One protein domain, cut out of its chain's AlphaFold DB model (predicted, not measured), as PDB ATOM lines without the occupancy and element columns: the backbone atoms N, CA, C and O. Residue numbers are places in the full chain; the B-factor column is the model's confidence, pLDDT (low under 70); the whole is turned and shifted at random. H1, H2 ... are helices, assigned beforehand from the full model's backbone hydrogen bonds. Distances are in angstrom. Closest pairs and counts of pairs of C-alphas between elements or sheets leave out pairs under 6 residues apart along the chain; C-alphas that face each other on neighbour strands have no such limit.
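This is residues 15 to 153 of the 230 residues of an uncharacterized protein of Rufibacter immobilis (UniProt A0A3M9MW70). This is a rod of helices built along one long helix, H5: H4 folds back along one half of it as a helical hairpin, H2 packs along its other half, and H1 carries the rod on past H2 to a far end where H6 packs on H1. The turn of the hairpin, residues 79 to 86, sticks out at the opposite end, and H3 is a short helix near both H2 and H4. The printed part has 139 residues with six named helices in the order H1 to H6 and no named strand; the class is all helix. The whole is loose, with a radius of gyration of the C-alphas of 18.8 A, and spans 68 by 30 by 20 A.

Find C-alpha 85 at (164.119, 299.940, 245.306); from there H5, residues 85 to 114, runs 42.6 A to C-alpha 114 at (192.027, 316.947, 218.017). Just before it, look for H4 at residues 63 to 79, 24.3 A long. H2 is residues 31 to 43, 18.3 A, and H3 is residues 51 to 60, 13.6 A. H1, residues 17 to 28, is 16.5 A long and begins with C-alpha 17 at (198.551, 314.714, 196.368). H6, residues 140 to 151, covers 15.0 A.

Begin at H5, the hub, which touches three helices. With its residues 88 to 99 alone it touches H4 at a shallow tilt of 17 degrees, opposite ways, a hairpin; the closest C-alphas, of Glu 66 and Val 99, are 5.9 A apart. With residues 98 to 109 alone it touches H2, at 14 degrees, a shallow tilt, opposite ways; look at the C-alphas of Ala 40 and Leu 102, the closest, 5.0 A apart. H3 only just touches H5, with 3 pairs of C-alphas within 8 A, and is about perpendicular to it at 86 degrees; the closest C-alphas are those of Ile 58 and Val 106, 7.1 A apart. H1 and H2 meet only through their link. H1 touches H6 at a steep tilt of 53 degrees, opposite ways, the C-alphas of Tyr 20 and Cys 151 being the closest at 6.1 A. In H1 to H6 every backbone O i to N i+4 pair is within hydrogen-bond range.

The C-alphas farthest apart are those of Arg 83 and Val 153, 68.0 A. The printed part has no cut. The link from H5 to H6, residues 115 to 139, is long; in it residues 129 to 130 pair with 136 to 137, antiparallel. The mean pLDDT of the printed part is 90.5, and residues 116 to 120 are under 70.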
ATOM      1  N   GLU A  15     197.629 320.524 192.637       92.00
ATOM      2  CA  GLU A  15     196.945 319.601 193.533       92.00
ATOM      3  C   GLU A  15     197.980 318.909 194.427       92.00
ATOM      4  O   GLU A  15     198.933 318.279 193.961       92.00
ATOM      5  N   LYS A  16     197.818 319.061 195.743       90.00
ATOM      6  CA  LYS A  16     198.743 318.529 196.747       90.00
ATOM      7  C   LYS A  16     198.412 317.076 197.080       90.00
ATOM      8  O   LYS A  16     197.913 316.775 198.162       90.00
ATOM      9  N   GLU A  17     198.762 316.161 196.183       91.50
ATOM     10  CA  GLU A  17     198.551 314.714 196.368       91.50
ATOM     11  C   GLU A  17     199.143 314.173 197.682       91.50
ATOM     12  O   GLU A  17     198.538 313.346 198.362       91.50
ATOM     13  N   GLY A  18     200.317 314.662 198.097       90.00
ATOM     14  CA  GLY A  18     200.923 314.261 199.373       90.00
ATOM     15  C   GLY A  18     200.066 314.643 200.585       90.00
ATOM     16  O   GLY A  18     199.877 313.835 201.493       90.00
ATOM     17  N   LEU A  19     199.496 315.852 200.575       90.00
ATOM     18  CA  LEU A  19     198.579 316.333 201.611       90.00
ATOM     19  C   LEU A  19     197.304 315.483 201.641       90.00
ATOM     20  O   LEU A  19     196.922 314.994 202.704       90.00
ATOM     21  N   TYR A  20     196.705 315.249 200.472       93.56
ATOM     22  CA  TYR A  20     195.515 314.417 200.319       93.56
ATOM     23  C   TYR A  20     195.718 313.010 200.900       93.56
ATOM     24  O   TYR A  20     194.954 312.560 201.760       93.56
ATOM     25  N   ASN A  21     196.800 312.334 200.505       92.94
ATOM     26  CA  ASN A  21     197.112 310.985 200.975       92.94
ATOM     27  C   ASN A  21     197.385 310.934 202.485       92.94
ATOM     28  O   ASN A  21     196.923 310.008 203.164       92.94
ATOM     29  N   THR A  22     198.076 311.937 203.040       91.31
ATOM     30  CA  THR A  22     198.284 312.043 204.491       91.31
ATOM     31  C   THR A  22     196.961 312.248 205.228       91.31
ATOM     32  O   THR A  22     196.712 311.552 206.212       91.31
ATOM     33  N   MET A  23     196.075 313.127 204.742       91.94
ATOM     34  CA  MET A  23     194.753 313.347 205.347       91.94
ATOM     35  C   MET A  23     193.912 312.070 205.353       91.94
ATOM     36  O   MET A  23     193.356 311.714 206.392       91.94
ATOM     37  N   LEU A  24     193.853 311.341 204.235       93.44
ATOM     38  CA  LEU A  24     193.129 310.068 204.170       93.44
ATOM     39  C   LEU A  24     193.716 309.020 205.116       93.44
ATOM     40  O   LEU A  24     192.975 308.324 205.813       93.44
ATOM     41  N   THR A  25     195.043 308.914 205.160       92.06
ATOM     42  CA  THR A  25     195.736 307.976 206.048       92.06
ATOM     43  C   THR A  25     195.449 308.302 207.511       92.06
ATOM     44  O   THR A  25     195.084 307.415 208.281       92.06
ATOM     45  N   ASN A  26     195.545 309.576 207.893       88.81
ATOM     46  CA  ASN A  26     195.251 310.035 209.246       88.81
ATOM     47  C   ASN A  26     193.768 309.865 209.602       88.81
ATOM     48  O   ASN A  26     193.460 309.410 210.702       88.81
ATOM     49  N   GLY A  27     192.851 310.118 208.665       91.62
ATOM     50  CA  GLY A  27     191.423 309.852 208.840       91.62
ATOM     51  C   GLY A  27     191.120 308.379 209.115       91.62
ATOM     52  O   GLY A  27     190.392 308.055 210.052       91.62
ATOM     53  N   ARG A  28     191.745 307.458 208.368       93.94
ATOM     54  CA  ARG A  28     191.574 306.005 208.565       93.94
ATOM     55  C   ARG A  28     192.074 305.513 209.924       93.94
ATOM     56  O   ARG A  28     191.526 304.544 210.448       93.94
ATOM     57  N   LYS A  29     193.048 306.190 210.546       92.12
ATOM     58  CA  LYS A  29     193.488 305.876 211.922       92.12
ATOM     59  C   LYS A  29     192.376 306.080 212.960       92.12
ATOM     60  O   LYS A  29     192.465 305.520 214.048       92.12
ATOM     61  N   LEU A  30     191.324 306.840 212.639       93.94
ATOM     62  CA  LEU A  30     190.175 307.056 213.523       93.94
ATOM     63  C   LEU A  30     189.150 305.915 213.452       93.94
ATOM     64  O   LEU A  30     188.353 305.766 214.373       93.94
ATOM     65  N   PHE A  31     189.180 305.070 212.414       96.25
ATOM     66  CA  PHE A  31     188.179 304.013 212.214       96.25
ATOM     67  C   PHE A  31     188.074 303.037 213.397       96.25
ATOM     68  O   PHE A  31     186.953 302.756 213.820       96.25
ATOM     69  N   PRO A  32     189.178 302.555 214.005       96.56
ATOM     70  CA  PRO A  32     189.088 301.707 215.192       96.56
ATOM     71  C   PRO A  32     188.411 302.401 216.383       96.56
ATOM     72  O   PRO A  32     187.723 301.749 217.159       96.56
ATOM     73  N   LEU A  33     188.578 303.719 216.533       96.00
ATOM     74  CA  LEU A  33     187.918 304.482 217.598       96.00
ATOM     75  C   LEU A  33     186.426 304.659 217.311       96.00
ATOM     76  O   LEU A  33     185.617 304.539 218.223       96.00
ATOM     77  N   ILE A  34     186.052 304.871 216.046       97.19
ATOM     78  CA  ILE A  34     184.643 304.929 215.635       97.19
ATOM     79  C   ILE A  34     183.956 303.578 215.878       97.19
ATOM     80  O   ILE A  34     182.842 303.553 216.392       97.19
ATOM     81  N   ARG A  35     184.637 302.454 215.619       97.31
ATOM     82  CA  ARG A  35     184.125 301.114 215.966       97.31
ATOM     83  C   ARG A  35     183.897 300.938 217.464       97.31
ATOM     84  O   ARG A  35     182.861 300.417 217.850       97.31
ATOM     85  N   LYS A  36     184.788 301.448 218.318       97.06
ATOM     86  CA  LYS A  36     184.563 301.438 219.776       97.06
ATOM     87  C   LYS A  36     183.348 302.269 220.188       97.06
ATOM     88  O   LYS A  36     182.619 301.878 221.092       97.06
ATOM     89  N   VAL A  37     183.116 303.408 219.528       97.06
ATOM     90  CA  VAL A  37     181.903 304.216 219.749       97.06
ATOM     91  C   VAL A  37     180.654 303.438 219.324       97.06
ATOM     92  O   VAL A  37     179.691 303.395 220.086       97.06
ATOM     93  N   LYS A  38     180.689 302.781 218.157       96.44
ATOM     94  CA  LYS A  38     179.625 301.883 217.682       96.44
ATOM     95  C   LYS A  38     179.332 300.786 218.703       96.44
ATOM     96  O   LYS A  38     178.186 300.626 219.098       96.44
ATOM     97  N   GLU A  39     180.350 300.052 219.148       96.75
ATOM     98  CA  GLU A  39     180.212 298.967 220.127       96.75
ATOM     99  C   GLU A  39     179.585 299.462 221.437       96.75
ATOM    100  O   GLU A  39     178.601 298.887 221.900       96.75
ATOM    101  N   ALA A  40     180.086 300.571 221.995       96.62
ATOM    102  CA  ALA A  40     179.532 301.160 223.214       96.62
ATOM    103  C   ALA A  40     178.065 301.590 223.039       96.62
ATOM    104  O   ALA A  40     177.238 301.339 223.914       96.62
ATOM    105  N   TYR A  41     177.718 302.179 221.890       96.31
ATOM    106  CA  TYR A  41     176.342 302.561 221.575       96.31
ATOM    107  C   TYR A  41     175.419 301.342 221.421       96.31
ATOM    108  O   TYR A  41     174.317 301.318 221.969       96.31
ATOM    109  N   LEU A  42     175.859 300.302 220.709       95.31
ATOM    110  CA  LEU A  42     175.070 299.083 220.502       95.31
ATOM    111  C   LEU A  42     174.864 298.298 221.807       95.31
ATOM    112  O   LEU A  42     173.796 297.717 222.000       95.31
ATOM    113  N   ASN A  43     175.821 298.341 222.739       95.25
ATOM    114  CA  ASN A  43     175.676 297.739 224.069       95.25
ATOM    115  C   ASN A  43     174.541 298.369 224.891       95.25
ATOM    116  O   ASN A  43     173.944 297.692 225.728       95.25
ATOM    117  N   MET A  44     174.193 299.630 224.618       93.94
ATOM    118  CA  MET A  44     173.035 300.304 225.217       93.94
ATOM    119  C   MET A  44     171.698 299.849 224.607       93.94
ATOM    120  O   MET A  44     170.644 300.196 225.131       93.94
ATOM    121  N   LYS A  45     171.710 299.073 223.511       90.75
ATOM    122  CA  LYS A  45     170.520 298.515 222.837       90.75
ATOM    123  C   LYS A  45     169.476 299.565 222.415       90.75
ATOM    124  O   LYS A  45     168.282 299.282 222.398       90.75
ATOM    125  N   MET A  46     169.920 300.766 222.032       87.19
ATOM    126  CA  MET A  46     169.044 301.897 221.661       87.19
ATOM    127  C   MET A  46     168.672 301.959 220.167       87.19
ATOM    128  O   MET A  46     168.048 302.925 219.716       87.19
ATOM    129  N   GLY A  47     169.053 300.943 219.391       90.06
ATOM    130  CA  GLY A  47     168.812 300.848 217.951       90.06
ATOM    131  C   GLY A  47     170.105 300.727 217.148       90.06
ATOM    132  O   GLY A  47     171.165 300.423 217.694       90.06
ATOM    133  N   GLU A  48     170.002 300.958 215.842       93.31
ATOM    134  CA  GLU A  48     171.129 300.867 214.912       93.31
ATOM    135  C   GLU A  48     172.088 302.055 215.048       93.31
ATOM    136  O   GLU A  48     171.699 303.172 215.404       93.31
ATOM    137  N   PHE A  49     173.363 301.812 214.745       95.25
ATOM    138  CA  PHE A  49     174.380 302.855 214.699       95.25
ATOM    139  C   PHE A  49     174.420 303.472 213.298       95.25
ATOM    140  O   PHE A  49     175.114 302.970 212.414       95.25
ATOM    141  N   SER A  50     173.640 304.536 213.093       95.19
ATOM    142  CA  SER A  50     173.517 305.230 211.807       95.19
ATOM    143  C   SER A  50     174.441 306.448 211.691       95.19
ATOM    144  O   SER A  50     175.096 306.871 212.650       95.19
ATOM    145  N   ASN A  51     174.469 307.059 210.503       95.06
ATOM    146  CA  ASN A  51     175.225 308.285 210.264       95.06
ATOM    147  C   ASN A  51     174.687 309.475 211.082       95.06
ATOM    148  O   ASN A  51     175.465 310.311 211.541       95.06
ATOM    149  N   GLU A  52     173.374 309.537 211.308       94.81
ATOM    150  CA  GLU A  52     172.718 310.544 212.150       94.81
ATOM    151  C   GLU A  52     173.147 310.388 213.610       94.81
ATOM    152  O   GLU A  52     173.520 311.374 214.248       94.81
ATOM    153  N   VAL A  53     173.166 309.148 214.117       94.94
ATOM    154  CA  VAL A  53     173.652 308.834 215.469       94.94
ATOM    155  C   VAL A  53     175.112 309.247 215.612       94.94
ATOM    156  O   VAL A  53     175.459 309.979 216.538       94.94
ATOM    157  N   PHE A  54     175.970 308.827 214.678       96.19
ATOM    158  CA  PHE A  54     177.385 309.183 214.701       96.19
ATOM    159  C   PHE A  54     177.596 310.699 214.684       96.19
ATOM    160  O   PHE A  54     178.324 311.222 215.528       96.19
ATOM    161  N   THR A  55     176.906 311.408 213.784       94.62
ATOM    162  CA  THR A  55     176.972 312.872 213.674       94.62
ATOM    163  C   THR A  55     176.535 313.541 214.977       94.62
ATOM    164  O   THR A  55     177.245 314.408 215.487       94.62
ATOM    165  N   GLY A  56     175.423 313.093 215.566       94.19
ATOM    166  CA  GLY A  56     174.922 313.607 216.840       94.19
ATOM    167  C   GLY A  56     175.916 313.424 217.988       94.19
ATOM    168  O   GLY A  56     176.142 314.357 218.758       94.19
ATOM    169  N   LEU A  57     176.579 312.267 218.067       94.81
ATOM    170  CA  LEU A  57     177.573 311.986 219.107       94.81
ATOM    171  C   LEU A  57     178.820 312.870 218.986       94.81
ATOM    172  O   LEU A  57     179.350 313.330 220.001       94.81
ATOM    173  N   ILE A  58     179.301 313.130 217.765       92.06
ATOM    174  CA  ILE A  58     180.512 313.941 217.562       92.06
ATOM    175  C   ILE A  58     180.255 315.447 217.706       92.06
ATOM    176  O   ILE A  58     181.160 316.158 218.150       92.06
ATOM    177  N   SER A  59     179.055 315.941 217.370       89.44
ATOM    178  CA  SER A  59     178.713 317.370 217.457       89.44
ATOM    179  C   SER A  59     178.058 317.758 218.784       89.44
ATOM    180  O   SER A  59     178.415 318.781 219.363       89.44
ATOM    181  N   GLY A  60     177.105 316.953 219.263       86.56
ATOM    182  CA  GLY A  60     176.284 317.219 220.451       86.56
ATOM    183  C   GLY A  60     176.707 316.451 221.705       86.56
ATOM    184  O   GLY A  60     176.259 316.776 222.802       86.56
ATOM    185  N   GLY A  61     177.594 315.460 221.576       91.31
ATOM    186  CA  GLY A  61     178.011 314.611 222.689       91.31
ATOM    187  C   GLY A  61     176.992 313.518 223.019       91.31
ATOM    188  O   GLY A  61     176.161 313.140 222.200       91.31
ATOM    189  N   THR A  62     177.073 312.973 224.232       94.75
ATOM    190  CA  THR A  62     176.313 311.776 224.638       94.75
ATOM    191  C   THR A  62     175.010 312.079 225.372       94.75
ATOM    192  O   THR A  62     174.326 311.141 225.762       94.75
ATOM    193  N   ALA A  63     174.663 313.351 225.599       93.12
ATOM    194  CA  ALA A  63     173.558 313.729 226.487       93.12
ATOM    195  C   ALA A  63     172.205 313.155 226.032       93.12
ATOM    196  O   ALA A  63     171.477 312.586 226.834       93.12
ATOM    197  N   SER A  64     171.909 313.218 224.731       90.81
ATOM    198  CA  SER A  64     170.666 312.657 224.182       90.81
ATOM    199  C   SER A  64     170.607 311.126 224.293       90.81
ATOM    200  O   SER A  64     169.552 310.562 224.573       90.81
ATOM    201  N   ALA A  65     171.744 310.448 224.112       92.00
ATOM    202  CA  ALA A  65     171.850 308.999 224.281       92.00
ATOM    203  C   ALA A  65     171.673 308.583 225.754       92.00
ATOM    204  O   ALA A  65     171.024 307.582 226.044       92.00
ATOM    205  N   GLU A  66     172.227 309.368 226.678       93.88
ATOM    206  CA  GLU A  66     172.072 309.190 228.121       93.88
ATOM    207  C   GLU A  66     170.615 309.358 228.557       93.88
ATOM    208  O   GLU A  66     170.056 308.443 229.154       93.88
ATOM    209  N   GLU A  67     169.980 310.473 228.194       93.50
ATOM    210  CA  GLU A  67     168.574 310.740 228.510       93.50
ATOM    211  C   GLU A  67     167.664 309.616 228.001       93.50
ATOM    212  O   GLU A  67     166.873 309.058 228.758       93.50
ATOM    213  N   ARG A  68     167.841 309.208 226.738       92.56
ATOM    214  CA  ARG A  68     167.033 308.149 226.129       92.56
ATOM    215  C   ARG A  68     167.189 306.802 226.841       92.56
ATOM    216  O   ARG A  68     166.184 306.122 227.038       92.56
ATOM    217  N   LEU A  69     168.411 306.412 227.219       93.62
ATOM    218  CA  LEU A  69     168.632 305.151 227.930       93.62
ATOM    219  C   LEU A  69     168.005 305.177 229.324       93.62
ATOM    220  O   LEU A  69     167.349 304.214 229.710       93.62
ATOM    221  N   ILE A  70     168.206 306.257 230.081       92.88
ATOM    222  CA  ILE A  70     167.682 306.359 231.447       92.88
ATOM    223  C   ILE A  70     166.150 306.360 231.443       92.88
ATOM    224  O   ILE A  70     165.546 305.680 232.277       92.88
ATOM    225  N   THR A  71     165.520 307.038 230.479       92.62
ATOM    226  CA  THR A  71     164.061 307.014 230.308       92.62
ATOM    227  C   THR A  71     163.553 305.610 229.970       92.62
ATOM    228  O   THR A  71     162.712 305.095 230.700       92.62
ATOM    229  N   ASP A  72     164.110 304.936 228.955       91.25
ATOM    230  CA  ASP A  72     163.691 303.574 228.563       91.25
ATOM    231  C   ASP A  72     163.887 302.555 229.701       91.25
ATOM    232  O   ASP A  72     163.033 301.706 229.949       91.25
ATOM    233  N   VAL A  73     164.988 302.657 230.451       90.94
ATOM    234  CA  VAL A  73     165.245 301.797 231.614       90.94
ATOM    235  C   VAL A  73     164.227 302.040 232.733       90.94
ATOM    236  O   VAL A  73     163.734 301.079 233.329       90.94
ATOM    237  N   THR A  74     163.888 303.303 233.002       88.75
ATOM    238  CA  THR A  74     162.913 303.679 234.036       88.75
ATOM    239  C   THR A  74     161.509 303.208 233.663       88.75
ATOM    240  O   THR A  74     160.857 302.545 234.467       88.75
ATOM    241  N   GLU A  75     161.081 303.450 232.424       89.88
ATOM    242  CA  GLU A  75     159.782 303.008 231.907       89.88
ATOM    243  C   GLU A  75     159.649 301.479 231.940       89.88
ATOM    244  O   GLU A  75     158.628 300.946 232.383       89.88
ATOM    245  N   ARG A  76     160.696 300.741 231.539       87.00
ATOM    246  CA  ARG A  76     160.704 299.270 231.622       87.00
ATOM    247  C   ARG A  76     160.637 298.776 233.060       87.00
ATOM    248  O   ARG A  76     159.937 297.803 233.325       87.00
ATOM    249  N   TYR A  77     161.350 299.421 233.982       86.50
ATOM    250  CA  TYR A  77     161.289 299.069 235.398       86.50
ATOM    251  C   TYR A  77     159.876 299.264 235.967       86.50
ATOM    252  O   TYR A  77     159.347 298.363 236.622       86.50
ATOM    253  N   GLU A  78     159.241 300.399 235.673       86.81
ATOM    254  CA  GLU A  78     157.871 300.698 236.105       86.81
ATOM    255  C   GLU A  78     156.856 299.713 235.506       86.81
ATOM    256  O   GLU A  78     155.987 299.207 236.219       86.81
ATOM    257  N   ALA A  79     157.015 299.351 234.229       87.94
ATOM    258  CA  ALA A  79     156.165 298.371 233.555       87.94
ATOM    259  C   ALA A  79     156.265 296.956 234.158       87.94
ATOM    260  O   ALA A  79     155.295 296.199 234.126       87.94
ATOM    261  N   LEU A  80     157.414 296.595 234.739       85.62
ATOM    262  CA  LEU A  80     157.608 295.310 235.421       85.62
ATOM    263  C   LEU A  80     156.913 295.245 236.794       85.62
ATOM    264  O   LEU A  80     156.875 294.173 237.400       85.62
ATOM    265  N   ASN A  81     156.351 296.359 237.284       80.00
ATOM    266  CA  ASN A  81     155.632 296.469 238.560       80.00
ATOM    267  C   ASN A  81     156.435 295.918 239.761       80.00
ATOM    268  O   ASN A  81     155.889 295.356 240.718       80.00
ATOM    269  N   LEU A  82     157.761 296.050 239.686       74.50
ATOM    270  CA  LEU A  82     158.696 295.630 240.722       74.50
ATOM    271  C   LEU A  82     158.664 296.652 241.864       74.50
ATOM    272  O   LEU A  82     158.753 297.853 241.642       74.50
ATOM    273  N   ARG A  83     158.544 296.174 243.107       76.12
ATOM    274  CA  ARG A  83     158.493 297.033 244.312       76.12
ATOM    275  C   ARG A  83     159.846 297.194 245.016       76.12
ATOM    276  O   ARG A  83     159.906 297.764 246.102       76.12
ATOM    277  N   SER A  84     160.916 296.631 244.453       84.50
ATOM    278  CA  SER A  84     162.238 296.599 245.087       84.50
ATOM    279  C   SER A  84     163.093 297.785 244.648       84.50
ATOM    280  O   SER A  84     163.658 297.770 243.552       84.50
ATOM    281  N   GLU A  85     163.235 298.782 245.522       82.88
ATOM    282  CA  GLU A  85     164.119 299.940 245.306       82.88
ATOM    283  C   GLU A  85     165.589 299.537 245.107       82.88
ATOM    284  O   GLU A  85     166.294 300.126 244.292       82.88
ATOM    285  N   THR A  86     166.058 298.482 245.777       86.69
ATOM    286  CA  THR A  86     167.424 297.969 245.579       86.69
ATOM    287  C   THR A  86     167.643 297.523 244.134       86.69
ATOM    288  O   THR A  86     168.634 297.895 243.515       86.69
ATOM    289  N   MET A  87     166.671 296.808 243.562       84.19
ATOM    290  CA  MET A  87     166.741 296.331 242.180       84.19
ATOM    291  C   MET A  87     166.662 297.486 241.172       84.19
ATOM    292  O   MET A  87     167.321 297.448 240.136       84.19
ATOM    293  N   LYS A  88     165.904 298.545 241.492       85.06
ATOM    294  CA  LYS A  88     165.867 299.780 240.693       85.06
ATOM    295  C   LYS A  88     167.248 300.425 240.616       85.06
ATOM    296  O   LYS A  88     167.713 300.767 239.532       85.06
ATOM    297  N   ASN A  89     167.908 300.558 241.765       87.44
ATOM    298  CA  ASN A  89     169.228 301.170 241.861       87.44
ATOM    299  C   ASN A  89     170.299 300.352 241.132       87.44
ATOM    300  O   ASN A  89     171.148 300.940 240.468       87.44
ATOM    301  N   GLU A  90     170.246 299.021 241.206       88.31
ATOM    302  CA  GLU A  90     171.160 298.139 240.468       88.31
ATOM    303  C   GLU A  90     171.005 298.296 238.947       88.31
ATOM    304  O   GLU A  90     171.990 298.515 238.244       88.31
ATOM    305  N   ILE A  91     169.768 298.283 238.441       88.56
ATOM    306  CA  ILE A  91     169.491 298.443 237.005       88.56
ATOM    307  C   ILE A  91     169.930 299.828 236.506       88.56
ATOM    308  O   ILE A  91     170.534 299.948 235.437       88.56
ATOM    309  N   LEU A  92     169.654 300.887 237.275       89.75
ATOM    310  CA  LEU A  92     170.101 302.237 236.932       89.75
ATOM    311  C   LEU A  92     171.629 302.351 236.967       89.75
ATOM    312  O   LEU A  92     172.204 302.993 236.089       89.75
ATOM    313  N   ALA A  93     172.304 301.713 237.927       92.00
ATOM    314  CA  ALA A  93     173.765 301.694 237.988       92.00
ATOM    315  C   ALA A  93     174.382 301.030 236.746       92.00
ATOM    316  O   ALA A  93     175.344 301.559 236.181       92.00
ATOM    317  N   ASP A  94     173.797 299.928 236.269       92.50
ATOM    318  CA  ASP A  94     174.206 299.291 235.015       92.50
ATOM    319  C   ASP A  94     173.994 300.207 233.803       92.50
ATOM    320  O   ASP A  94     174.877 300.313 232.947       92.50
ATOM    321  N   ALA A  95     172.868 300.924 233.743       92.56
ATOM    322  CA  ALA A  95     172.606 301.895 232.683       92.56
ATOM    323  C   ALA A  95     173.643 303.033 232.681       92.56
ATOM    324  O   ALA A  95     174.211 303.355 231.634       92.56
ATOM    325  N   TYR A  96     173.969 303.590 233.852       94.12
ATOM    326  CA  TYR A  96     175.007 304.614 233.983       94.12
ATOM    327  C   TYR A  96     176.393 304.104 233.577       94.12
ATOM    328  O   TYR A  96     177.151 304.842 232.942       94.12
ATOM    329  N   ARG A  97     176.726 302.843 233.878       96.00
ATOM    330  CA  ARG A  97     177.985 302.229 233.430       96.00
ATOM    331  C   ARG A  97     178.083 302.193 231.902       96.00
ATOM    332  O   ARG A  97     179.130 302.545 231.361       96.00
ATOM    333  N   LEU A  98     177.005 301.822 231.208       95.94
ATOM    334  CA  LEU A  98     176.970 301.804 229.739       95.94
ATOM    335  C   LEU A  98     177.118 303.214 229.141       95.94
ATOM    336  O   LEU A  98     177.865 303.408 228.180       95.94
ATOM    337  N   VAL A  99     176.467 304.219 229.738       95.69
ATOM    338  CA  VAL A  99     176.632 305.630 229.339       95.69
ATOM    339  C   VAL A  99     178.083 306.081 229.499       95.69
ATOM    340  O   VAL A  99     178.622 306.762 228.626       95.69
ATOM    341  N   GLU A 100     178.731 305.710 230.600       96.56
ATOM    342  CA  GLU A 100     180.119 306.077 230.876       96.56
ATOM    343  C   GLU A 100     181.096 305.437 229.873       96.56
ATOM    344  O   GLU A 100     182.045 306.085 229.423       96.56
ATOM    345  N   GLU A 101     180.843 304.199 229.443       96.56
ATOM    346  CA  GLU A 101     181.599 303.556 228.361       96.56
ATOM    347  C   GLU A 101     181.477 304.333 227.042       96.56
ATOM    348  O   GLU A 101     182.492 304.612 226.391       96.56
ATOM    349  N   LEU A 102     180.262 304.766 226.682       97.25
ATOM    350  CA  LEU A 102     180.036 305.599 225.500       97.25
ATOM    351  C   LEU A 102     180.741 306.959 225.621       97.25
ATOM    352  O   LEU A 102     181.429 307.379 224.685       97.25
ATOM    353  N   LYS A 103     180.626 307.633 226.773       96.81
ATOM    354  CA  LYS A 103     181.304 308.910 227.062       96.81
ATOM    355  C   LYS A 103     182.810 308.796 226.851       96.81
ATOM    356  O   LYS A 103     183.394 309.620 226.144       96.81
ATOM    357  N   ARG A 104     183.434 307.747 227.390       96.94
ATOM    358  CA  ARG A 104     184.873 307.489 227.230       96.94
ATOM    359  C   ARG A 104     185.256 307.226 225.780       96.94
ATOM    360  O   ARG A 104     186.250 307.782 225.314       96.94
ATOM    361  N   ALA A 105     184.475 306.427 225.055       96.88
ATOM    362  CA  ALA A 105     184.739 306.138 223.648       96.88
ATOM    363  C   ALA A 105     184.664 307.410 222.781       96.88
ATOM    364  O   ALA A 105     185.579 307.684 221.999       96.88
ATOM    365  N   VAL A 106     183.626 308.233 222.970       96.25
ATOM    366  CA  VAL A 106     183.455 309.508 222.253       96.25
ATOM    367  C   VAL A 106     184.562 310.500 222.622       96.25
ATOM    368  O   VAL A 106     185.129 311.148 221.740       96.25
ATOM    369  N   ALA A 107     184.928 310.600 223.902       94.06
ATOM    370  CA  ALA A 107     186.018 311.462 224.354       94.06
ATOM    371  C   ALA A 107     187.372 311.049 223.756       94.06
ATOM    372  O   ALA A 107     188.129 311.914 223.306       94.06
ATOM    373  N   ALA A 108     187.662 309.747 223.686       93.56
ATOM    374  CA  ALA A 108     188.880 309.230 223.068       93.56
ATOM    375  C   ALA A 108     188.933 309.550 221.565       93.56
ATOM    376  O   ALA A 108     189.955 310.034 221.077       93.56
ATOM    377  N   LEU A 109     187.819 309.357 220.846       94.75
ATOM    378  CA  LEU A 109     187.701 309.718 219.431       94.75
ATOM    379  C   LEU A 109     187.956 311.214 219.208       94.75
ATOM    380  O   LEU A 109     188.777 311.581 218.368       94.75
ATOM    381  N   ARG A 110     187.283 312.082 219.975       91.12
ATOM    382  CA  ARG A 110     187.433 313.541 219.860       91.12
ATOM    383  C   ARG A 110     188.840 313.996 220.215       91.12
ATOM    384  O   ARG A 110     189.385 314.847 219.524       91.12
ATOM    385  N   THR A 111     189.436 313.425 221.259       89.56
ATOM    386  CA  THR A 111     190.821 313.727 221.644       89.56
ATOM    387  C   THR A 111     191.769 313.367 220.509       89.56
ATOM    388  O   THR A 111     192.513 314.231 220.066       89.56
ATOM    389  N   GLN A 112     191.684 312.155 219.955       88.06
ATOM    390  CA  GLN A 112     192.563 311.744 218.860       88.06
ATOM    391  C   GLN A 112     192.358 312.587 217.596       88.06
ATOM    392  O   GLN A 112     193.332 312.984 216.964       88.06
ATOM    393  N   ALA A 113     191.111 312.911 217.248       87.00
ATOM    394  CA  ALA A 113     190.807 313.803 216.128       87.00
ATOM    395  C   ALA A 113     191.342 315.234 216.351       87.00
ATOM    396  O   ALA A 113     191.609 315.956 215.391       87.00
ATOM    397  N   ASN A 114     191.526 315.636 217.614       80.69
ATOM    398  CA  ASN A 114     192.027 316.947 218.017       80.69
ATOM    399  C   ASN A 114     193.520 316.982 218.371       80.69
ATOM    400  O   ASN A 114     194.033 318.070 218.645       80.69
ATOM    401  N   VAL A 115     194.233 315.857 218.366       71.19
ATOM    402  CA  VAL A 115     195.686 315.816 218.568       71.19
ATOM    403  C   VAL A 115     196.359 315.958 217.202       71.19
ATOM    404  O   VAL A 115     196.122 315.174 216.293       71.19
ATOM    405  N   SER A 116     197.190 316.994 217.042       58.06
ATOM    406  CA  SER A 116     198.121 317.116 215.912       58.06
ATOM    407  C   SER A 116     199.500 317.048 216.521       58.06
ATOM    408  O   SER A 116     199.814 317.869 217.382       58.06
ATOM    409  N   SER A 117     200.345 316.155 216.029       58.47
ATOM    410  CA  SER A 117     201.761 316.486 215.898       58.47
ATOM    411  C   SER A 117     201.848 317.812 215.126       58.47
ATOM    412  O   SER A 117     201.119 318.003 214.147       58.47
ATOM    413  N   MET A 118     202.632 318.780 215.616       52.62
ATOM    414  CA  MET A 118     202.729 320.109 214.998       52.62
ATOM    415  C   MET A 118     202.936 319.982 213.481       52.62
ATOM    416  O   MET A 118     203.911 319.381 213.043       52.62
ATOM    417  N   GLY A 119     202.017 320.548 212.694       60.09
ATOM    418  CA  GLY A 119     202.122 320.604 211.234       60.09
ATOM    419  C   GLY A 119     201.492 319.444 210.456       60.09
ATOM    420  O   GLY A 119     201.469 319.515 209.230       60.09
ATOM    421  N   GLU A 120     200.947 318.408 211.106       68.38
ATOM    422  CA  GLU A 120     200.239 317.348 210.378       68.38
ATOM    423  C   GLU A 120     198.806 317.751 209.977       68.38
ATOM    424  O   GLU A 120     198.018 318.212 210.807       68.38
ATOM    425  N   PRO A 121     198.420 317.543 208.710       75.44
ATOM    426  CA  PRO A 121     197.076 317.834 208.246       75.44
ATOM    427  C   PRO A 121     196.077 316.819 208.813       75.44
ATOM    428  O   PRO A 121     196.286 315.600 208.774       75.44
ATOM    429  N   ARG A 122     194.970 317.336 209.351       82.44
ATOM    430  CA  ARG A 122     193.908 316.540 209.976       82.44
ATOM    431  C   ARG A 122     192.733 316.375 209.036       82.44
ATOM    432  O   ARG A 122     192.352 317.328 208.366       82.44
ATOM    433  N   LEU A 123     192.106 315.203 209.076       87.38
ATOM    434  CA  LEU A 123     190.808 315.000 208.450       87.38
ATOM    435  C   LEU A 123     189.689 315.294 209.464       87.38
ATOM    436  O   LEU A 123     189.610 314.599 210.480       87.38
ATOM    437  N   PRO A 124     188.817 316.286 209.215       89.88
ATOM    438  CA  PRO A 124     187.635 316.498 210.043       89.88
ATOM    439  C   PRO A 124     186.737 315.255 210.098       89.88
ATOM    440  O   PRO A 124     186.489 314.615 209.077       89.88
ATOM    441  N   LEU A 125     186.193 314.948 211.283       92.25
ATOM    442  CA  LEU A 125     185.281 313.809 211.482       92.25
ATOM    443  C   LEU A 125     184.032 313.880 210.590       92.25
ATOM    444  O   LEU A 125     183.470 312.843 210.265       92.25
ATOM    445  N   SER A 126     183.634 315.077 210.151       91.56
ATOM    446  CA  SER A 126     182.514 315.299 209.228       91.56
ATOM    447  C   SER A 126     182.720 314.715 207.825       91.56
ATOM    448  O   SER A 126     181.753 314.613 207.074       91.56
ATOM    449  N   PHE A 127     183.949 314.342 207.452       94.06
ATOM    450  CA  PHE A 127     184.238 313.641 206.194       94.06
ATOM    451  C   PHE A 127     184.181 312.115 206.319       94.06
ATOM    452  O   PHE A 127     184.348 311.418 205.318       94.06
ATOM    453  N   ILE A 128     183.968 311.590 207.528       95.69
ATOM    454  CA  ILE A 128     183.779 310.162 207.768       95.69
ATOM    455  C   ILE A 128     182.282 309.917 207.929       95.69
ATOM    456  O   ILE A 128     181.627 310.570 208.738       95.69
ATOM    457  N   SER A 129     181.749 308.971 207.167       95.81
ATOM    458  CA  SER A 129     180.358 308.536 207.264       95.81
ATOM    459  C   SER A 129     180.259 307.116 207.797       95.81
ATOM    460  O   SER A 129     181.233 306.365 207.771       95.81
ATOM    461  N   ILE A 130     179.062 306.742 208.235       96.75
ATOM    462  CA  ILE A 130     178.727 305.365 208.598       96.75
ATOM    463  C   ILE A 130     177.953 304.711 207.448       96.75
ATOM    464  O   ILE A 130     176.972 305.281 206.963       96.75
ATOM    465  N   ASN A 131     178.412 303.547 206.989       93.69
ATOM    466  CA  ASN A 131     177.763 302.787 205.920       93.69
ATOM    467  C   ASN A 131     176.566 301.961 206.444       93.69
ATOM    468  O   ASN A 131     176.282 301.945 207.641       93.69
ATOM    469  N   GLY A 132     175.870 301.248 205.552       86.62
ATOM    470  CA  GLY A 132     174.705 300.424 205.917       86.62
ATOM    471  C   GLY A 132     175.003 299.250 206.863       86.62
ATOM    472  O   GLY A 132     174.091 298.735 207.496       86.62
ATOM    473  N   GLU A 133     176.268 298.852 207.007       87.06
ATOM    474  CA  GLU A 133     176.728 297.828 207.962       87.06
ATOM    475  C   GLU A 133     177.166 298.450 209.306       87.06
ATOM    476  O   GLU A 133     177.659 297.775 210.221       87.06
ATOM    477  N   GLY A 134     177.013 299.768 209.445       86.88
ATOM    478  CA  GLY A 134     177.454 300.523 210.606       86.88
ATOM    479  C   GLY A 134     178.969 300.738 210.652       86.88
ATOM    480  O   GLY A 134     179.502 300.982 211.730       86.88
ATOM    481  N   GLU A 135     179.702 300.561 209.553       94.69
ATOM    482  CA  GLU A 135     181.161 300.708 209.500       94.69
ATOM    483  C   GLU A 135     181.583 302.109 209.024       94.69
ATOM    484  O   GLU A 135     180.914 302.699 208.172       94.69
ATOM    485  N   PRO A 136     182.697 302.660 209.550       97.00
ATOM    486  CA  PRO A 136     183.205 303.950 209.108       97.00
ATOM    487  C   PRO A 136     183.802 303.867 207.699       97.00
ATOM    488  O   PRO A 136     184.623 302.998 207.402       97.00
ATOM    489  N   GLU A 137     183.459 304.836 206.858       96.75
ATOM    490  CA  GLU A 137     183.992 304.981 205.506       96.75
ATOM    491  C   GLU A 137     184.223 306.452 205.135       96.75
ATOM    492  O   GLU A 137     183.638 307.363 205.717       96.75
ATOM    493  N   ILE A 138     185.085 306.691 204.144       96.31
ATOM    494  CA  ILE A 138     185.255 308.007 203.511       96.31
ATOM    495  C   ILE A 138     184.775 307.853 202.068       96.31
ATOM    496  O   ILE A 138     185.475 307.244 201.252       96.31
ATOM    497  N   LYS A 139     183.577 308.369 201.780       95.06
ATOM    498  CA  LYS A 139     182.926 308.270 200.464       95.06
ATOM    499  C   LYS A 139     183.641 309.094 199.394       95.06
ATOM    500  O   LYS A 139     184.417 309.995 199.712       95.06
ATOM    501  N   GLU A 140     183.364 308.810 198.124       95.25
ATOM    502  CA  GLU A 140     183.959 309.540 196.995       95.25
ATOM    503  C   GLU A 140     183.612 311.033 197.018       95.25
ATOM    504  O   GLU A 140     184.480 311.869 196.777       95.25
ATOM    505  N   GLU A 141     182.395 311.401 197.419       94.75
ATOM    506  CA  GLU A 141     181.997 312.805 197.547       94.75
ATOM    507  C   GLU A 141     182.807 313.513 198.640       94.75
ATOM    508  O   GLU A 141     183.204 314.667 198.489       94.75
ATOM    509  N   ALA A 142     183.097 312.815 199.743       94.25
ATOM    510  CA  ALA A 142     183.953 313.339 200.801       94.25
ATOM    511  C   ALA A 142     185.403 313.482 200.321       94.25
ATOM    512  O   ALA A 142     186.025 314.507 200.584       94.25
ATOM    513  N   LYS A 143     185.928 312.501 199.577       95.62
ATOM    514  CA  LYS A 143     187.262 312.568 198.954       95.62
ATOM    515  C   LYS A 143     187.404 313.771 198.039       95.62
ATOM    516  O   LYS A 143     188.390 314.495 198.138       95.62
ATOM    517  N   GLU A 144     186.408 314.011 197.197       95.75
ATOM    518  CA  GLU A 144     186.434 315.135 196.273       95.75
ATOM    519  C   GLU A 144     186.365 316.476 197.004       95.75
ATOM    520  O   GLU A 144     187.138 317.385 196.707       95.75
ATOM    521  N   ARG A 145     185.534 316.575 198.044       94.06
ATOM    522  CA  ARG A 145     185.517 317.762 198.902       94.06
ATOM    523  C   ARG A 145     186.839 317.985 199.631       94.06
ATOM    524  O   ARG A 145     187.265 319.122 199.750       94.06
ATOM    525  N   ILE A 146     187.526 316.934 200.082       93.12
ATOM    526  CA  ILE A 146     188.859 317.074 200.693       93.12
ATOM    527  C   ILE A 146     189.856 317.652 199.684       93.12
ATOM    528  O   ILE A 146     190.664 318.516 200.039       93.12
ATOM    529  N   ARG A 147     189.811 317.186 198.429       93.56
ATOM    530  CA  ARG A 147     190.661 317.739 197.370       93.56
ATOM    531  C   ARG A 147     190.377 319.218 197.170       93.56
ATOM    532  O   ARG A 147     191.308 320.016 197.203       93.56
ATOM    533  N   GLU A 148     189.107 319.569 197.025       92.50
ATOM    534  CA  GLU A 148     188.670 320.934 196.755       92.50
ATOM    535  C   GLU A 148     188.961 321.901 197.910       92.50
ATOM    536  O   GLU A 148     189.531 322.968 197.698       92.50
ATOM    537  N   ASP A 149     188.623 321.505 199.137       89.31
ATOM    538  CA  ASP A 149     188.677 322.375 200.313       89.31
ATOM    539  C   ASP A 149     190.111 322.546 200.854       89.31
ATOM    540  O   ASP A 149     190.411 323.563 201.486       89.31
ATOM    541  N   TYR A 150     191.005 321.569 200.630       87.75
ATOM    542  CA  TYR A 150     192.324 321.535 201.284       87.75
ATOM    543  C   TYR A 150     193.519 321.317 200.353       87.75
ATOM    544  O   TYR A 150     194.630 321.724 200.702       87.75
ATOM    545  N   CYS A 151     193.344 320.652 199.209       89.81
ATOM    546  CA  CYS A 151     194.480 320.147 198.426       89.81
ATOM    547  C   CYS A 151     194.695 320.890 197.107       89.81
ATOM    548  O   CYS A 151     195.833 320.949 196.634       89.81
ATOM    549  N   ARG A 152     193.637 321.445 196.515       91.81
ATOM    550  CA  ARG A 152     193.691 322.169 195.247       91.81
ATOM    551  C   ARG A 152     193.944 323.651 195.462       91.81
ATOM    552  O   ARG A 152     193.350 324.294 196.324       91.81
ATOM    553  N   VAL A 153     194.830 324.199 194.640       89.56
ATOM    554  CA  VAL A 153     195.181 325.617 194.643       89.56
ATOM    555  C   VAL A 153     194.759 326.232 193.319       89.56
ATOM    556  O   VAL A 153     195.159 325.769 192.248       89.56
TER     557      VAL A 153